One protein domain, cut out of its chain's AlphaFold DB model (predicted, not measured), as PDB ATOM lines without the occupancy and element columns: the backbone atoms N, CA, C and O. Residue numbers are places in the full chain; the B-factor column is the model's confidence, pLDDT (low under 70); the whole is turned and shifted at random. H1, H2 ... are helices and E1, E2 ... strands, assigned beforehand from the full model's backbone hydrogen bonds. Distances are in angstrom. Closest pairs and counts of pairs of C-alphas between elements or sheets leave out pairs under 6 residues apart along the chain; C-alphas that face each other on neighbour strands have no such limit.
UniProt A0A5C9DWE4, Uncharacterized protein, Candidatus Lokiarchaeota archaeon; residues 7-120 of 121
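This is residues 7 to 120 of the 121 residues of an uncharacterized protein of Candidatus Lokiarchaeota archaeon (UniProt A0A5C9DWE4). A strongly twisted sheet of four strands forms the core, with the long helix H5 and the short H4 packed on one face and H1 and H2 covering the other. H3 folds back beside H2 and only grazes the sheet with residues 48 to 53. The printed part has 114 residues with five named helices and four named strands, along the chain E1 H1 H2 H3 E2 H4 H5 E3 E4; the sheet is mixed, in the order E2 E1 E4 E3, and the class is mixed, helices and strands. The whole is compact and rounded, with a radius of gyration of the C-alphas of 12.9 A and spans of 31 by 26 by 24 A.

The inner strands E1, residues 7 to 14, and E4, residues 113 to 119, are antiparallel at 157 degrees, with N 10 and O 116 within hydrogen-bond range at 2.9 A. The edge strand E2, residues 58 to 63, is parallel to E1 at 29 degrees, with N 61 and O 11 at 2.8 A. The other edge strand, E3, residues 98 to 102, forms a hairpin with E4, with N 100 and O 115 at 2.9 A. H5, residues 74 to 89, is on the sheet; its closest C-alphas to E1 are those of Ala 81 and Val 10, 5.6 A apart. H4, residues 67 to 71, is on the same face, over E1 at a height of 8.4 A over the sheet; it only just touches H5, only at the corner, with 3 pairs of C-alphas within 8 A, the closest being those of Val 70 and Met 76, 5.5 A apart. E2, H4, H5 and E3 make a split strand-helix-strand unit, two strands running the same way with E1 and E4 between them, and its crossover is right-handed. On the opposite face, H1, residues 20 to 27, lies over E2 at a height of 9.5 A and runs across the strands, at 75 degrees to E2 on the local plane; 2 of its C-alphas fall on E1, and it is only just not over that strand. H2, residues 31 to 40, on the same face as H1, lies over E4 at a height of 9.9 A, slantwise to the strands at 53 degrees to E4 on the local plane; 2 of its C-alphas fall on E3, and it is only just not over that strand. H2 and H3, residues 46 to 54, form a helical hairpin: they only just touch, with 3 pairs of C-alphas within 8 A, the closest those of Val 39 and Leu 46 at 6.3 A, and run opposite ways at a shallow tilt of 33 degrees, only just short of steep. E1, H1, H2, H3 and E2 make a strand-helix-strand unit, two parallel neighbour strands with helices between. In H1, H2, H3, H4 and H5 every O i to N i+4 pair is within hydrogen-bond range.

E1 is 23.7 A long and begins at C-alpha 7, (-51.175, -57.964, -35.914). E2 is 16.4 A, E3 13.5 A and E4 19.4 A long. H5 is 22.1 A long, from C-alpha 74 at (-57.647, -40.952, -39.908). H1 is 10.2 A, H2 14.2 A, H3 12.3 A and H4 6.2 A long. E4 ends at C-alpha 119, (-54.781, -54.816, -34.149).

The two C-alphas farthest apart, those of Ala 47 and Lys 65, are 35.2 A apart. The printed part has no cut and no long link. The mean pLDDT of the printed part is 95.3, and no printed residue is under 70.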
ATOM      1  N   ILE A   7     -51.275 -56.820 -35.001       94.81
ATOM      2  CA  ILE A   7     -51.175 -57.964 -35.914       94.81
ATOM      3  C   ILE A   7     -50.428 -57.632 -37.201       94.81
ATOM      4  O   ILE A   7     -49.993 -58.550 -37.893       94.81
ATOM      5  N   GLY A   8     -50.238 -56.352 -37.530       96.75
ATOM      6  CA  GLY A   8     -49.528 -55.964 -38.743       96.75
ATOM      7  C   GLY A   8     -49.251 -54.474 -38.865       96.75
ATOM      8  O   GLY A   8     -49.790 -53.646 -38.131       96.75
ATOM      9  N   LEU A   9     -48.400 -54.151 -39.839       97.88
ATOM     10  CA  LEU A   9     -48.098 -52.788 -40.257       97.88
ATOM     11  C   LEU A   9     -48.481 -52.602 -41.720       97.88
ATOM     12  O   LEU A   9     -48.141 -53.425 -42.573       97.88
ATOM     13  N   VAL A  10     -49.141 -51.489 -42.022       98.25
ATOM     14  CA  VAL A  10     -49.404 -51.062 -43.395       98.25
ATOM     15  C   VAL A  10     -48.845 -49.666 -43.609       98.25
ATOM     16  O   VAL A  10     -49.197 -48.720 -42.909       98.25
ATOM     17  N   PHE A  11     -48.002 -49.530 -44.623       98.31
ATOM     18  CA  PHE A  11     -47.498 -48.250 -45.086       98.31
ATOM     19  C   PHE A  11     -48.294 -47.779 -46.296       98.31
ATOM     20  O   PHE A  11     -48.276 -48.415 -47.351       98.31
ATOM     21  N   LEU A  12     -48.983 -46.650 -46.155       98.25
ATOM     22  CA  LEU A  12     -49.703 -46.016 -47.252       98.25
ATOM     23  C   LEU A  12     -48.906 -44.826 -47.789       98.25
ATOM     24  O   LEU A  12     -48.346 -44.032 -47.030       98.25
ATOM     25  N   PHE A  13     -48.878 -44.688 -49.110       98.06
ATOM     26  CA  PHE A  13     -48.170 -43.613 -49.806       98.06
ATOM     27  C   PHE A  13     -48.913 -43.218 -51.087       98.06
ATOM     28  O   PHE A  13     -49.869 -43.876 -51.504       98.06
ATOM     29  N   ASN A  14     -48.511 -42.122 -51.724       97.56
ATOM     30  CA  ASN A  14     -49.136 -41.673 -52.964       97.56
ATOM     31  C   ASN A  14     -48.681 -42.542 -54.146       97.56
ATOM     32  O   ASN A  14     -47.488 -42.694 -54.377       97.56
ATOM     33  N   MET A  15     -49.604 -43.041 -54.973       96.06
ATOM     34  CA  MET A  15     -49.249 -43.837 -56.162       96.06
ATOM     35  C   MET A  15     -48.305 -43.102 -57.137       96.06
ATOM     36  O   MET A  15     -47.630 -43.737 -57.943       96.06
ATOM     37  N   LYS A  16     -48.240 -41.766 -57.075       96.06
ATOM     38  CA  LYS A  16     -47.298 -40.968 -57.872       96.06
ATOM     39  C   LYS A  16     -45.825 -41.228 -57.540       96.06
ATOM     40  O   LYS A  16     -45.001 -41.007 -58.420       96.06
ATOM     41  N   GLU A  17     -45.512 -41.716 -56.339       95.81
ATOM     42  CA  GLU A  17     -44.128 -42.011 -55.939       95.81
ATOM     43  C   GLU A  17     -43.590 -43.288 -56.609       95.81
ATOM     44  O   GLU A  17     -42.387 -43.439 -56.813       95.81
ATOM     45  N   GLY A  18     -44.474 -44.208 -57.013       95.44
ATOM     46  CA  GLY A  18     -44.094 -45.431 -57.715       95.44
ATOM     47  C   GLY A  18     -44.944 -46.644 -57.348       95.44
ATOM     48  O   GLY A  18     -46.041 -46.524 -56.798       95.44
ATOM     49  N   THR A  19     -44.436 -47.834 -57.674       95.31
ATOM     50  CA  THR A  19     -45.053 -49.096 -57.241       95.31
ATOM     51  C   THR A  19     -44.635 -49.430 -55.805       95.31
ATOM     52  O   THR A  19     -43.540 -49.033 -55.390       95.31
ATOM     53  N   PRO A  20     -45.460 -50.175 -55.046       95.12
ATOM     54  CA  PRO A  20     -45.119 -50.604 -53.689       95.12
ATOM     55  C   PRO A  20     -43.745 -51.277 -53.570       95.12
ATOM     56  O   PRO A  20     -43.005 -51.002 -52.629       95.12
ATOM     57  N   GLU A  21     -43.347 -52.106 -54.538       94.69
ATOM     58  CA  GLU A  21     -42.054 -52.801 -54.529       94.69
ATOM     59  C   GLU A  21     -40.878 -51.831 -54.662       94.69
ATOM     60  O   GLU A  21     -39.868 -51.973 -53.976       94.69
ATOM     61  N   LYS A  22     -41.000 -50.830 -55.541       95.19
ATOM     62  CA  LYS A  22     -39.945 -49.836 -55.741       95.19
ATOM     63  C   LYS A  22     -39.821 -48.926 -54.518       95.19
ATOM     64  O   LYS A  22     -38.723 -48.761 -53.995       95.19
ATOM     65  N   VAL A  23     -40.950 -48.395 -54.048       96.38
ATOM     66  CA  VAL A  23     -40.990 -47.461 -52.916       96.38
ATOM     67  C   VAL A  23     -40.515 -48.134 -51.633       96.38
ATOM     68  O   VAL A  23     -39.687 -47.570 -50.930       96.38
ATOM     69  N   SER A  24     -40.951 -49.365 -51.348       95.69
ATOM     70  CA  SER A  24     -40.500 -50.101 -50.156       95.69
ATOM     71  C   SER A  24     -38.998 -50.397 -50.169       95.69
ATOM     72  O   SER A  24     -38.348 -50.331 -49.126       95.69
ATOM     73  N   LYS A  25     -38.422 -50.676 -51.345       95.56
ATOM     74  CA  LYS A  25     -36.979 -50.888 -51.498       95.56
ATOM     75  C   LYS A  25     -36.186 -49.610 -51.228       95.56
ATOM     76  O   LYS A  25     -35.215 -49.660 -50.481       95.56
ATOM     77  N   GLU A  26     -36.599 -48.490 -51.814       93.56
ATOM     78  CA  GLU A  26     -35.959 -47.180 -51.608       93.56
ATOM     79  C   GLU A  26     -36.129 -46.695 -50.162       93.56
ATOM     80  O   GLU A  26     -35.199 -46.164 -49.569       93.56
ATOM     81  N   PHE A  27     -37.279 -46.974 -49.548       96.00
ATOM     82  CA  PHE A  27     -37.558 -46.626 -48.158       96.00
ATOM     83  C   PHE A  27     -36.805 -47.491 -47.131       96.00
ATOM     84  O   PHE A  27     -36.699 -47.103 -45.970       96.00
ATOM     85  N   SER A  28     -36.295 -48.665 -47.516       93.94
ATOM     86  CA  SER A  28     -35.774 -49.668 -46.572       93.94
ATOM     87  C   SER A  28     -34.700 -49.151 -45.604       93.94
ATOM     88  O   SER A  28     -34.644 -49.612 -44.464       93.94
ATOM     89  N   GLU A  29     -33.903 -48.156 -46.005       95.50
ATOM     90  CA  GLU A  29     -32.898 -47.519 -45.142       95.50
ATOM     91  C   GLU A  29     -33.506 -46.698 -43.986       95.50
ATOM     92  O   GLU A  29     -32.891 -46.569 -42.929       95.50
ATOM     93  N   TYR A  30     -34.739 -46.203 -44.141       96.69
ATOM     94  CA  TYR A  30     -35.462 -45.398 -43.146       96.69
ATOM     95  C   TYR A  30     -36.411 -46.222 -42.269       96.69
ATOM     96  O   TYR A  30     -36.930 -45.719 -41.268       96.69
ATOM     97  N   PHE A  31     -36.630 -47.495 -42.611       95.81
ATOM     98  CA  PHE A  31     -37.534 -48.386 -41.885       95.81
ATOM     99  C   PHE A  31     -37.228 -48.489 -40.375       95.81
ATOM    100  O   PHE A  31     -38.179 -48.405 -39.588       95.81
ATOM    101  N   PRO A  32     -35.957 -48.593 -39.922       95.88
ATOM    102  CA  PRO A  32     -35.645 -48.599 -38.491       95.88
ATOM    103  C   PRO A  32     -36.118 -47.333 -37.764       95.88
ATOM    104  O   PRO A  32     -36.686 -47.427 -36.685       95.88
ATOM    105  N   SER A  33     -35.966 -46.156 -38.379       95.50
ATOM    106  CA  SER A  33     -36.375 -44.884 -37.769       95.50
ATOM    107  C   SER A  33     -37.892 -44.786 -37.598       95.50
ATOM    108  O   SER A  33     -38.383 -44.383 -36.544       95.50
ATOM    109  N   VAL A  34     -38.655 -45.197 -38.616       96.81
ATOM    110  CA  VAL A  34     -40.123 -45.179 -38.543       96.81
ATOM    111  C   VAL A  34     -40.643 -46.191 -37.528       96.81
ATOM    112  O   VAL A  34     -41.552 -45.876 -36.763       96.81
ATOM    113  N   THR A  35     -40.061 -47.386 -37.476       95.56
ATOM    114  CA  THR A  35     -40.482 -48.413 -36.514       95.56
ATOM    115  C   THR A  35     -40.079 -48.101 -35.076       95.56
ATOM    116  O   THR A  35     -40.865 -48.354 -34.166       95.56
ATOM    117  N   GLU A  36     -38.923 -47.471 -34.854       96.12
ATOM    118  CA  GLU A  36     -38.539 -46.950 -33.540       96.12
ATOM    119  C   GLU A  36     -39.538 -45.896 -33.050       96.12
ATOM    120  O   GLU A  36     -39.987 -45.959 -31.907       96.12
ATOM    121  N   ASN A  37     -39.946 -44.965 -33.921       96.31
ATOM    122  CA  ASN A  37     -40.964 -43.974 -33.582       96.31
ATOM    123  C   ASN A  37     -42.303 -44.639 -33.226       96.31
ATOM    124  O   ASN A  37     -42.895 -44.280 -32.217       96.31
ATOM    125  N   ILE A  38     -42.757 -45.638 -33.990       96.50
ATOM    126  CA  ILE A  38     -43.988 -46.395 -33.689       96.50
ATOM    127  C   ILE A  38     -43.960 -46.979 -32.264       96.50
ATOM    128  O   ILE A  38     -44.952 -46.882 -31.540       96.50
ATOM    129  N   VAL A  39     -42.823 -47.554 -31.852       96.06
ATOM    130  CA  VAL A  39     -42.646 -48.104 -30.498       96.06
ATOM    131  C   VAL A  39     -42.586 -46.991 -29.451       96.06
ATOM    132  O   VAL A  39     -43.234 -47.088 -28.411       96.06
ATOM    133  N   ARG A  40     -41.837 -45.914 -29.718       96.25
ATOM    134  CA  ARG A  40     -41.678 -44.783 -28.790       96.25
ATOM    135  C   ARG A  40     -42.998 -44.069 -28.508       96.25
ATOM    136  O   ARG A  40     -43.245 -43.687 -27.371       96.25
ATOM    137  N   GLU A  41     -43.837 -43.915 -29.526       95.06
ATOM    138  CA  GLU A  41     -45.176 -43.331 -29.407       95.06
ATOM    139  C   GLU A  41     -46.198 -44.318 -28.792       95.06
ATOM    140  O   GLU A  41     -47.368 -43.980 -28.621       95.06
ATOM    141  N   GLY A  42     -45.785 -45.545 -28.448       93.69
ATOM    142  CA  GLY A  42     -46.625 -46.525 -27.758       93.69
ATOM    143  C   GLY A  42     -47.735 -47.128 -28.621       93.69
ATOM    144  O   GLY A  42     -48.749 -47.578 -28.086       93.69
ATOM    145  N   LEU A  43     -47.585 -47.137 -29.953       94.19
ATOM    146  CA  LEU A  43     -48.566 -47.789 -30.826       94.19
ATOM    147  C   LEU A  43     -48.456 -49.318 -30.742       94.19
ATOM    148  O   LEU A  43     -49.462 -50.007 -30.863       94.19
ATOM    149  N   LEU A  44     -47.260 -49.855 -30.518       94.56
ATOM    150  CA  LEU A  44     -47.018 -51.269 -30.224       94.56
ATOM    151  C   LEU A  44     -45.708 -51.405 -29.442       94.56
ATOM    152  O   LEU A  44     -44.871 -50.502 -29.461       94.56
ATOM    153  N   ASP A  45     -45.508 -52.535 -28.769       94.50
ATOM    154  CA  ASP A  45     -44.256 -52.822 -28.074       94.50
ATOM    155  C   ASP A  45     -43.192 -53.456 -28.996       94.50
ATOM    156  O   ASP A  45     -43.466 -53.947 -30.095       94.50
ATOM    157  N   LEU A  46     -41.942 -53.477 -28.527       94.81
ATOM    158  CA  LEU A  46     -40.805 -53.998 -29.289       94.81
ATOM    159  C   LEU A  46     -40.903 -55.507 -29.601       94.81
ATOM    160  O   LEU A  46     -40.437 -55.941 -30.656       94.81
ATOM    161  N   ALA A  47     -41.482 -56.315 -28.708       95.00
ATOM    162  CA  ALA A  47     -41.640 -57.752 -28.932       95.00
ATOM    163  C   ALA A  47     -42.684 -58.020 -30.028       95.00
ATOM    164  O   ALA A  47     -42.454 -58.842 -30.919       95.00
ATOM    165  N   THR A  48     -43.777 -57.259 -30.018       95.62
ATOM    166  CA  THR A  48     -44.815 -57.274 -31.047       95.62
ATOM    167  C   THR A  48     -44.269 -56.799 -32.396       95.62
ATOM    168  O   THR A  48     -44.489 -57.464 -33.410       95.62
ATOM    169  N   LEU A  49     -43.455 -55.732 -32.425       95.88
ATOM    170  CA  LEU A  49     -42.759 -55.294 -33.643       95.88
ATOM    171  C   LEU A  49     -41.906 -56.419 -34.234       95.88
ATOM    172  O   LEU A  49     -41.967 -56.692 -35.435       95.88
ATOM    173  N   LYS A  50     -41.112 -57.080 -33.383       95.81
ATOM    174  CA  LYS A  50     -40.240 -58.176 -33.804       95.81
ATOM    175  C   LYS A  50     -41.051 -59.303 -34.445       95.81
ATOM    176  O   LYS A  50     -40.677 -59.784 -35.511       95.81
ATOM    177  N   LYS A  51     -42.174 -59.686 -33.832       96.06
ATOM    178  CA  LYS A  51     -43.075 -60.714 -34.365       96.06
ATOM    179  C   LYS A  51     -43.634 -60.325 -35.736       96.06
ATOM    180  O   LYS A  51     -43.581 -61.134 -36.656       96.06
ATOM    181  N   ILE A  52     -44.099 -59.085 -35.902       96.06
ATOM    182  CA  ILE A  52     -44.603 -58.572 -37.189       96.06
ATOM    183  C   ILE A  52     -43.525 -58.651 -38.282       96.06
ATOM    184  O   ILE A  52     -43.823 -59.057 -39.408       96.06
ATOM    185  N   ILE A  53     -42.277 -58.294 -37.961       95.88
ATOM    186  CA  ILE A  53     -41.141 -58.374 -38.892       95.88
ATOM    187  C   ILE A  53     -40.833 -59.834 -39.254       95.88
ATOM    188  O   ILE A  53     -40.739 -60.160 -40.440       95.88
ATOM    189  N   ASP A  54     -40.701 -60.712 -38.256       96.44
ATOM    190  CA  ASP A  54     -40.371 -62.129 -38.451       96.44
ATOM    191  C   ASP A  54     -41.447 -62.849 -39.290       96.44
ATOM    192  O   ASP A  54     -41.129 -63.642 -40.179       96.44
ATOM    193  N   GLU A  55     -42.722 -62.531 -39.050       96.06
ATOM    194  CA  GLU A  55     -43.876 -63.078 -39.774       96.06
ATOM    195  C   GLU A  55     -44.135 -62.383 -41.122       96.06
ATOM    196  O   GLU A  55     -45.065 -62.755 -41.839       96.06
ATOM    197  N   LYS A  56     -43.311 -61.392 -41.499       95.94
ATOM    198  CA  LYS A  56     -43.432 -60.608 -42.740       95.94
ATOM    199  C   LYS A  56     -44.800 -59.931 -42.902       95.94
ATOM    200  O   LYS A  56     -45.299 -59.794 -44.017       95.94
ATOM    201  N   LYS A  57     -45.395 -59.463 -41.803       96.69
ATOM    202  CA  LYS A  57     -46.707 -58.790 -41.778       96.69
ATOM    203  C   LYS A  57     -46.599 -57.274 -41.963       96.69
ATOM    204  O   LYS A  57     -47.256 -56.495 -41.273       96.69
ATOM    205  N   ILE A  58     -45.738 -56.865 -42.891       97.69
ATOM    206  CA  ILE A  58     -45.531 -55.470 -43.280       97.69
ATOM    207  C   ILE A  58     -45.960 -55.339 -44.733       97.69
ATOM    208  O   ILE A  58     -45.356 -55.941 -45.620       97.69
ATOM    209  N   PHE A  59     -46.987 -54.535 -44.974       97.81
ATOM    210  CA  PHE A  59     -47.585 -54.379 -46.293       97.81
ATOM    211  C   PHE A  59     -47.557 -52.924 -46.746       97.81
ATOM    212  O   PHE A  59     -47.425 -51.999 -45.947       97.81
ATOM    213  N   TRP A  60     -47.677 -52.726 -48.053       97.81
ATOM    214  CA  TRP A  60     -47.559 -51.420 -48.690       97.81
ATOM    215  C   TRP A  60     -48.769 -51.156 -49.583       97.81
ATOM    216  O   TRP A  60     -49.130 -51.994 -50.409       97.81
ATOM    217  N   GLY A  61     -49.386 -49.985 -49.431       96.62
ATOM    218  CA  GLY A  61     -50.563 -49.569 -50.188       96.62
ATOM    219  C   GLY A  61     -50.342 -48.259 -50.937       96.62
ATOM    220  O   GLY A  61     -50.081 -47.217 -50.338       96.62
ATOM    221  N   ALA A  62     -50.497 -48.294 -52.262       96.44
ATOM    222  CA  ALA A  62     -50.441 -47.102 -53.103       96.44
ATOM    223  C   ALA A  62     -51.833 -46.456 -53.225       96.44
ATOM    224  O   ALA A  62     -52.754 -47.014 -53.823       96.44
ATOM    225  N   VAL A  63     -51.983 -45.243 -52.702       96.62
ATOM    226  CA  VAL A  63     -53.232 -44.479 -52.744       96.62
ATOM    227  C   VAL A  63     -53.316 -43.715 -54.066       96.62
ATOM    228  O   VAL A  63     -52.533 -42.803 -54.340       96.62
ATOM    229  N   LYS A  64     -54.278 -44.096 -54.913       93.38
ATOM    230  CA  LYS A  64     -54.406 -43.589 -56.291       93.38
ATOM    231  C   LYS A  64     -55.174 -42.272 -56.414       93.38
ATOM    232  O   LYS A  64     -54.866 -41.457 -57.284       93.38
ATOM    233  N   LYS A  65     -56.221 -42.083 -55.611       91.06
ATOM    234  CA  LYS A  65     -57.131 -40.929 -55.683       91.06
ATOM    235  C   LYS A  65     -57.276 -40.292 -54.314       91.06
ATOM    236  O   LYS A  65     -57.087 -40.956 -53.306       91.06
ATOM    237  N   ASP A  66     -57.586 -38.997 -54.316       94.06
ATOM    238  CA  ASP A  66     -57.917 -38.242 -53.106       94.06
ATOM    239  C   ASP A  66     -56.858 -38.318 -51.989       94.06
ATOM    240  O   ASP A  66     -57.177 -38.112 -50.825       94.06
ATOM    241  N   PHE A  67     -55.580 -38.535 -52.332       95.25
ATOM    242  CA  PHE A  67     -54.489 -38.701 -51.361       95.25
ATOM    243  C   PHE A  67     -54.459 -37.607 -50.287       95.25
ATOM    244  O   PHE A  67     -54.334 -37.899 -49.106       95.25
ATOM    245  N   LYS A  68     -54.649 -36.342 -50.682       94.31
ATOM    246  CA  LYS A  68     -54.702 -35.219 -49.735       94.31
ATOM    247  C   LYS A  68     -55.845 -35.341 -48.724       94.31
ATOM    248  O   LYS A  68     -55.661 -34.948 -47.584       94.31
ATOM    249  N   LYS A  69     -57.000 -35.871 -49.141       95.44
ATOM    250  CA  LYS A  69     -58.132 -36.117 -48.236       95.44
ATOM    251  C   LYS A  69     -57.830 -37.285 -47.305       95.44
ATOM    252  O   LYS A  69     -58.094 -37.168 -46.120       95.44
ATOM    253  N   VAL A  70     -57.231 -38.357 -47.832       95.81
ATOM    254  CA  VAL A  70     -56.814 -39.521 -47.035       95.81
ATOM    255  C   VAL A  70     -55.852 -39.095 -45.930       95.81
ATOM    256  O   VAL A  70     -56.127 -39.359 -44.775       95.81
ATOM    257  N   VAL A  71     -54.797 -38.338 -46.250       95.44
ATOM    258  CA  VAL A  71     -53.807 -37.848 -45.266       95.44
ATOM    259  C   VAL A  71     -54.425 -36.961 -44.172       95.44
ATOM    260  O   VAL A  71     -53.857 -36.824 -43.094       95.44
ATOM    261  N   GLN A  72     -55.588 -36.357 -44.424       95.31
ATOM    262  CA  GLN A  72     -56.291 -35.490 -43.471       95.31
ATOM    263  C   GLN A  72     -57.402 -36.209 -42.695       95.31
ATOM    264  O   GLN A  72     -58.030 -35.589 -41.840       95.31
ATOM    265  N   ASN A  73     -57.671 -37.482 -42.996       95.44
ATOM    266  CA  ASN A  73     -58.779 -38.233 -42.424       95.44
ATOM    267  C   ASN A  73     -58.288 -39.592 -41.882       95.44
ATOM    268  O   ASN A  73     -58.108 -40.523 -42.671       95.44
ATOM    269  N   PRO A  74     -58.076 -39.710 -40.556       92.38
ATOM    270  CA  PRO A  74     -57.647 -40.952 -39.908       92.38
ATOM    271  C   PRO A  74     -58.522 -42.164 -40.229       92.38
ATOM    272  O   PRO A  74     -57.971 -43.224 -40.509       92.38
ATOM    273  N   ASP A  75     -59.844 -41.998 -40.298       93.62
ATOM    274  CA  ASP A  75     -60.772 -43.094 -40.606       93.62
ATOM    275  C   ASP A  75     -60.519 -43.634 -42.021       93.62
ATOM    276  O   ASP A  75     -60.378 -44.835 -42.229       93.62
ATOM    277  N   MET A  76     -60.327 -42.742 -43.002       96.06
ATOM    278  CA  MET A  76     -59.977 -43.154 -44.369       96.06
ATOM    279  C   MET A  76     -58.606 -43.837 -44.448       96.06
ATOM    280  O   MET A  76     -58.402 -44.699 -45.306       96.06
ATOM    281  N   MET A  77     -57.647 -43.432 -43.608       96.31
ATOM    282  CA  MET A  77     -56.352 -44.115 -43.510       96.31
ATOM    283  C   MET A  77     -56.534 -45.526 -42.941       96.31
ATOM    284  O   MET A  77     -55.992 -46.473 -43.510       96.31
ATOM    285  N   GLY A  78     -57.334 -45.661 -41.879       95.25
ATOM    286  CA  GLY A  78     -57.686 -46.934 -41.254       95.25
ATOM    287  C   GLY A  78     -58.361 -47.895 -42.226       95.25
ATOM    288  O   GLY A  78     -57.852 -48.992 -42.455       95.25
ATOM    289  N   ASP A  79     -59.416 -47.442 -42.906       95.38
ATOM    290  CA  ASP A  79     -60.150 -48.221 -43.909       95.38
ATOM    291  C   ASP A  79     -59.234 -48.741 -45.025       95.38
ATOM    292  O   ASP A  79     -59.311 -49.902 -45.440       95.38
ATOM    293  N   LEU A  80     -58.337 -47.889 -45.529       96.62
ATOM    294  CA  LEU A  80     -57.391 -48.278 -46.574       96.62
ATOM    295  C   LEU A  80     -56.339 -49.258 -46.053       96.62
ATOM    296  O   LEU A  80     -56.007 -50.219 -46.752       96.62
ATOM    297  N   ALA A  81     -55.823 -49.044 -44.843       97.19
ATOM    298  CA  ALA A  81     -54.881 -49.960 -44.213       97.19
ATOM    299  C   ALA A  81     -55.512 -51.345 -44.014       97.19
ATOM    300  O   ALA A  81     -54.912 -52.355 -44.386       97.19
ATOM    301  N   HIS A  82     -56.755 -51.385 -43.537       95.75
ATOM    302  CA  HIS A  82     -57.562 -52.596 -43.414       95.75
ATOM    303  C   HIS A  82     -57.723 -53.325 -44.734       95.75
ATOM    304  O   HIS A  82     -57.427 -54.515 -44.825       95.75
ATOM    305  N   GLN A  83     -58.140 -52.612 -45.779       95.50
ATOM    306  CA  GLN A  83     -58.297 -53.203 -47.104       95.50
ATOM    307  C   GLN A  83     -56.983 -53.803 -47.608       95.50
ATOM    308  O   GLN A  83     -56.973 -54.929 -48.100       95.50
ATOM    309  N   VAL A  84     -55.863 -53.089 -47.463       96.75
ATOM    310  CA  VAL A  84     -54.544 -53.593 -47.867       96.75
ATOM    311  C   VAL A  84     -54.176 -54.850 -47.081       96.75
ATOM    312  O   VAL A  84     -53.779 -55.842 -47.693       96.75
ATOM    313  N   TYR A  85     -54.328 -54.840 -45.758       96.62
ATOM    314  CA  TYR A  85     -53.993 -55.977 -44.905       96.62
ATOM    315  C   TYR A  85     -54.866 -57.202 -45.203       96.62
ATOM    316  O   TYR A  85     -54.343 -58.295 -45.439       96.62
ATOM    317  N   LYS A  86     -56.187 -57.015 -45.286       95.88
ATOM    318  CA  LYS A  86     -57.158 -58.064 -45.620       95.88
ATOM    319  C   LYS A  86     -56.899 -58.662 -46.999       95.88
ATOM    320  O   LYS A  86     -56.952 -59.877 -47.152       95.88
ATOM    321  N   ASN A  87     -56.543 -57.846 -47.992       96.12
ATOM    322  CA  ASN A  87     -56.221 -58.335 -49.335       96.12
ATOM    323  C   ASN A  87     -54.975 -59.235 -49.367       96.12
ATOM    324  O   ASN A  87     -54.899 -60.123 -50.214       96.12
ATOM    325  N   HIS A  88     -54.006 -59.022 -48.471       95.44
ATOM    326  CA  HIS A  88     -52.788 -59.839 -48.408       95.44
ATOM    327  C   HIS A  88     -52.927 -61.071 -47.508       95.44
ATOM    328  O   HIS A  88     -52.279 -62.084 -47.762       95.44
ATOM    329  N   THR A  89     -53.732 -60.986 -46.448       94.00
ATOM    330  CA  THR A  89     -53.777 -62.008 -45.388       94.00
ATOM    331  C   THR A  89     -55.086 -62.795 -45.341       94.00
ATOM    332  O   THR A  89     -55.109 -63.898 -44.803       94.00
ATOM    333  N   GLY A  90     -56.176 -62.244 -45.882       93.12
ATOM    334  CA  GLY A  90     -57.535 -62.760 -45.710       93.12
ATOM    335  C   GLY A  90     -58.117 -62.557 -44.304       93.12
ATOM    336  O   GLY A  90     -59.203 -63.063 -44.035       93.12
ATOM    337  N   VAL A  91     -57.411 -61.850 -43.415       91.19
ATOM    338  CA  VAL A  91     -57.783 -61.652 -42.006       91.19
ATOM    339  C   VAL A  91     -58.442 -60.286 -41.814       91.19
ATOM    340  O   VAL A  91     -57.982 -59.289 -42.376       91.19
ATOM    341  N   GLU A  92     -59.505 -60.244 -41.007       91.00
ATOM    342  CA  GLU A  92     -60.111 -58.996 -40.526       91.00
ATOM    343  C   GLU A  92     -59.318 -58.472 -39.320       91.00
ATOM    344  O   GLU A  92     -58.949 -59.248 -38.440       91.00
ATOM    345  N   ALA A  93     -59.037 -57.172 -39.302       91.38
ATOM    346  CA  ALA A  93     -58.421 -56.476 -38.175       91.38
ATOM    347  C   ALA A  93     -59.481 -55.658 -37.417       91.38
ATOM    348  O   ALA A  93     -60.529 -55.339 -37.981       91.38
ATOM    349  N   SER A  94     -59.213 -55.318 -36.153       91.12
ATOM    350  CA  SER A  94     -60.036 -54.386 -35.365       91.12
ATOM    351  C   SER A  94     -60.108 -53.017 -36.030       91.12
ATOM    352  O   SER A  94     -59.091 -52.540 -36.521       91.12
ATOM    353  N   GLU A  95     -61.274 -52.365 -35.987       88.56
ATOM    354  CA  GLU A  95     -61.496 -50.998 -36.495       88.56
ATOM    355  C   GLU A  95     -60.545 -49.953 -35.878       88.56
ATOM    356  O   GLU A  95     -60.313 -48.904 -36.481       88.56
ATOM    357  N   ASP A  96     -59.942 -50.251 -34.724       90.06
ATOM    358  CA  ASP A  96     -59.003 -49.377 -34.020       90.06
ATOM    359  C   ASP A  96     -57.617 -49.322 -34.688       90.06
ATOM    360  O   ASP A  96     -56.610 -49.750 -34.132       90.06
ATOM    361  N   VAL A  97     -57.513 -48.739 -35.883       93.56
ATOM    362  CA  VAL A  97     -56.217 -48.487 -36.536       93.56
ATOM    363  C   VAL A  97     -55.552 -47.245 -35.953       93.56
ATOM    364  O   VAL A  97     -56.094 -46.140 -36.008       93.56
ATOM    365  N   LYS A  98     -54.306 -47.381 -35.488       95.25
ATOM    366  CA  LYS A  98     -53.481 -46.224 -35.104       95.25
ATOM    367  C   LYS A  98     -52.558 -45.823 -36.242       95.25
ATOM    368  O   LYS A  98     -51.949 -46.679 -36.881       95.25
ATOM    369  N   VAL A  99     -52.419 -44.521 -36.482       95.56
ATOM    370  CA  VAL A  99     -51.662 -44.000 -37.628       95.56
ATOM    371  C   VAL A  99     -50.658 -42.936 -37.198       95.56
ATOM    372  O   VAL A  99     -51.001 -41.999 -36.482       95.56
ATOM    373  N   LEU A 100     -49.425 -43.052 -37.695       96.44
ATOM    374  CA  LEU A 100     -48.442 -41.971 -37.703       96.44
ATOM    375  C   LEU A 100     -48.283 -41.433 -39.123       96.44
ATOM    376  O   LEU A 100     -48.007 -42.187 -40.058       96.44
ATOM    377  N   VAL A 101     -48.432 -40.120 -39.280       96.94
ATOM    378  CA  VAL A 101     -48.268 -39.438 -40.566       96.94
ATOM    379  C   VAL A 101     -46.933 -38.711 -40.584       96.94
ATOM    380  O   VAL A 101     -46.666 -37.859 -39.742       96.94
ATOM    381  N   TYR A 102     -46.117 -39.022 -41.580       96.44
ATOM    382  CA  TYR A 102     -44.849 -38.359 -41.841       96.44
ATOM    383  C   TYR A 102     -45.007 -37.436 -43.045       96.44
ATOM    384  O   TYR A 102     -45.325 -37.896 -44.143       96.44
ATOM    385  N   ASP A 103     -44.799 -36.136 -42.850       93.94
ATOM    386  CA  ASP A 103     -44.877 -35.144 -43.921       93.94
ATOM    387  C   ASP A 103     -43.675 -35.274 -44.873       93.94
ATOM    388  O   ASP A 103     -42.522 -35.172 -44.454       93.94
ATOM    389  N   GLY A 104     -43.936 -35.457 -46.171       91.81
ATOM    390  CA  GLY A 104     -42.896 -35.582 -47.192       91.81
ATOM    391  C   GLY A 104     -42.026 -34.341 -47.386       91.81
ATOM    392  O   GLY A 104     -40.932 -34.457 -47.924       91.81
ATOM    393  N   SER A 105     -42.472 -33.166 -46.934       91.69
ATOM    394  CA  SER A 105     -41.657 -31.944 -46.942       91.69
ATOM    395  C   SER A 105     -40.578 -31.924 -45.854       91.69
ATOM    396  O   SER A 105     -39.634 -31.141 -45.945       91.69
ATOM    397  N   GLN A 106     -40.714 -32.777 -44.836       91.75
ATOM    398  CA  GLN A 106     -39.804 -32.865 -43.691       91.75
ATOM    399  C   GLN A 106     -39.076 -34.209 -43.627       91.75
ATOM    400  O   GLN A 106     -37.993 -34.301 -43.052       91.75
ATOM    401  N   ALA A 107     -39.669 -35.256 -44.197       93.25
ATOM    402  CA  ALA A 107     -39.124 -36.596 -44.145       93.25
ATOM    403  C   ALA A 107     -37.933 -36.774 -45.108       93.25
ATOM    404  O   ALA A 107     -38.011 -36.360 -46.267       93.25
ATOM    405  N   PRO A 108     -36.851 -37.451 -44.683       93.00
ATOM    406  CA  PRO A 108     -35.636 -37.595 -45.488       93.00
ATOM    407  C   PRO A 108     -35.833 -38.422 -46.770       93.00
ATOM    408  O   PRO A 108     -35.082 -38.250 -47.723       93.00
ATOM    409  N   TRP A 109     -36.866 -39.270 -46.829       94.06
ATOM    410  CA  TRP A 109     -37.232 -40.041 -48.024       94.06
ATOM    411  C   TRP A 109     -38.077 -39.256 -49.044       94.06
ATOM    412  O   TRP A 109     -38.389 -39.779 -50.110       94.06
ATOM    413  N   GLY A 110     -38.466 -38.014 -48.739       94.44
ATOM    414  CA  GLY A 110     -39.025 -37.074 -49.717       94.44
ATOM    415  C   GLY A 110     -40.495 -37.262 -50.108       94.44
ATOM    416  O   GLY A 110     -40.948 -36.607 -51.045       94.44
ATOM    417  N   PHE A 111     -41.265 -38.109 -49.415       96.06
ATOM    418  CA  PHE A 111     -42.702 -38.277 -49.674       96.06
ATOM    419  C   PHE A 111     -43.521 -38.488 -48.395       96.06
ATOM    420  O   PHE A 111     -43.005 -38.918 -47.365       96.06
ATOM    421  N   THR A 112     -44.821 -38.185 -48.446       97.38
ATOM    422  CA  THR A 112     -45.708 -38.397 -47.295       97.38
ATOM    423  C   THR A 112     -45.992 -39.882 -47.102       97.38
ATOM    424  O   THR A 112     -46.531 -40.532 -48.001       97.38
ATOM    425  N   LEU A 113     -45.683 -40.394 -45.913       98.00
ATOM    426  CA  LEU A 113     -45.900 -41.784 -45.516       98.00
ATOM    427  C   LEU A 113     -46.907 -41.834 -44.367       98.00
ATOM    428  O   LEU A 113     -46.753 -41.118 -43.380       98.00
ATOM    429  N   MET A 114     -47.910 -42.701 -44.466       98.12
ATOM    430  CA  MET A 114     -48.805 -43.020 -43.351       98.12
ATOM    431  C   MET A 114     -48.458 -44.422 -42.855       98.12
ATOM    432  O   MET A 114     -48.635 -45.402 -43.579       98.12
ATOM    433  N   ALA A 115     -47.929 -44.513 -41.641       97.94
ATOM    434  CA  ALA A 115     -47.616 -45.768 -40.978       97.94
ATOM    435  C   ALA A 115     -48.800 -46.188 -40.107       97.94
ATOM    436  O   ALA A 115     -49.060 -45.568 -39.078       97.94
ATOM    437  N   CYS A 116     -49.515 -47.221 -40.540       98.00
ATOM    438  CA  CYS A 116     -50.737 -47.702 -39.910       98.00
ATOM    439  C   CYS A 116     -50.447 -48.996 -39.144       98.00
ATOM    440  O   CYS A 116     -49.887 -49.938 -39.710       98.00
ATOM    441  N   VAL A 117     -50.835 -49.043 -37.874       97.50
ATOM    442  CA  VAL A 117     -50.754 -50.221 -37.009       97.50
ATOM    443  C   VAL A 117     -52.139 -50.835 -36.902       97.50
ATOM    444  O   VAL A 117     -53.085 -50.145 -36.527       97.50
ATOM    445  N   LEU A 118     -52.244 -52.116 -37.252       96.62
ATOM    446  CA  LEU A 118     -53.486 -52.882 -37.189       96.62
ATOM    447  C   LEU A 118     -53.466 -53.809 -35.981       96.62
ATOM    448  O   LEU A 118     -52.417 -54.377 -35.671       96.62
ATOM    449  N   TYR A 119     -54.626 -54.015 -35.364       94.88
ATOM    450  CA  TYR A 119     -54.781 -54.816 -34.149       94.88
ATOM    451  C   TYR A 119     -55.770 -55.962 -34.352       94.88
ATOM    452  O   TYR A 119     -56.570 -55.956 -35.289       94.88
ATOM    453  N   GLU A 120     -55.665 -56.976 -33.504       91.19
ATOM    454  CA  GLU A 120     -56.605 -58.095 -33.461       91.19
ATOM    455  C   GLU A 120     -58.014 -57.612 -33.074       91.19
ATOM    456  O   GLU A 120     -58.142 -56.699 -32.260       91.19
TER     457      GLU A 120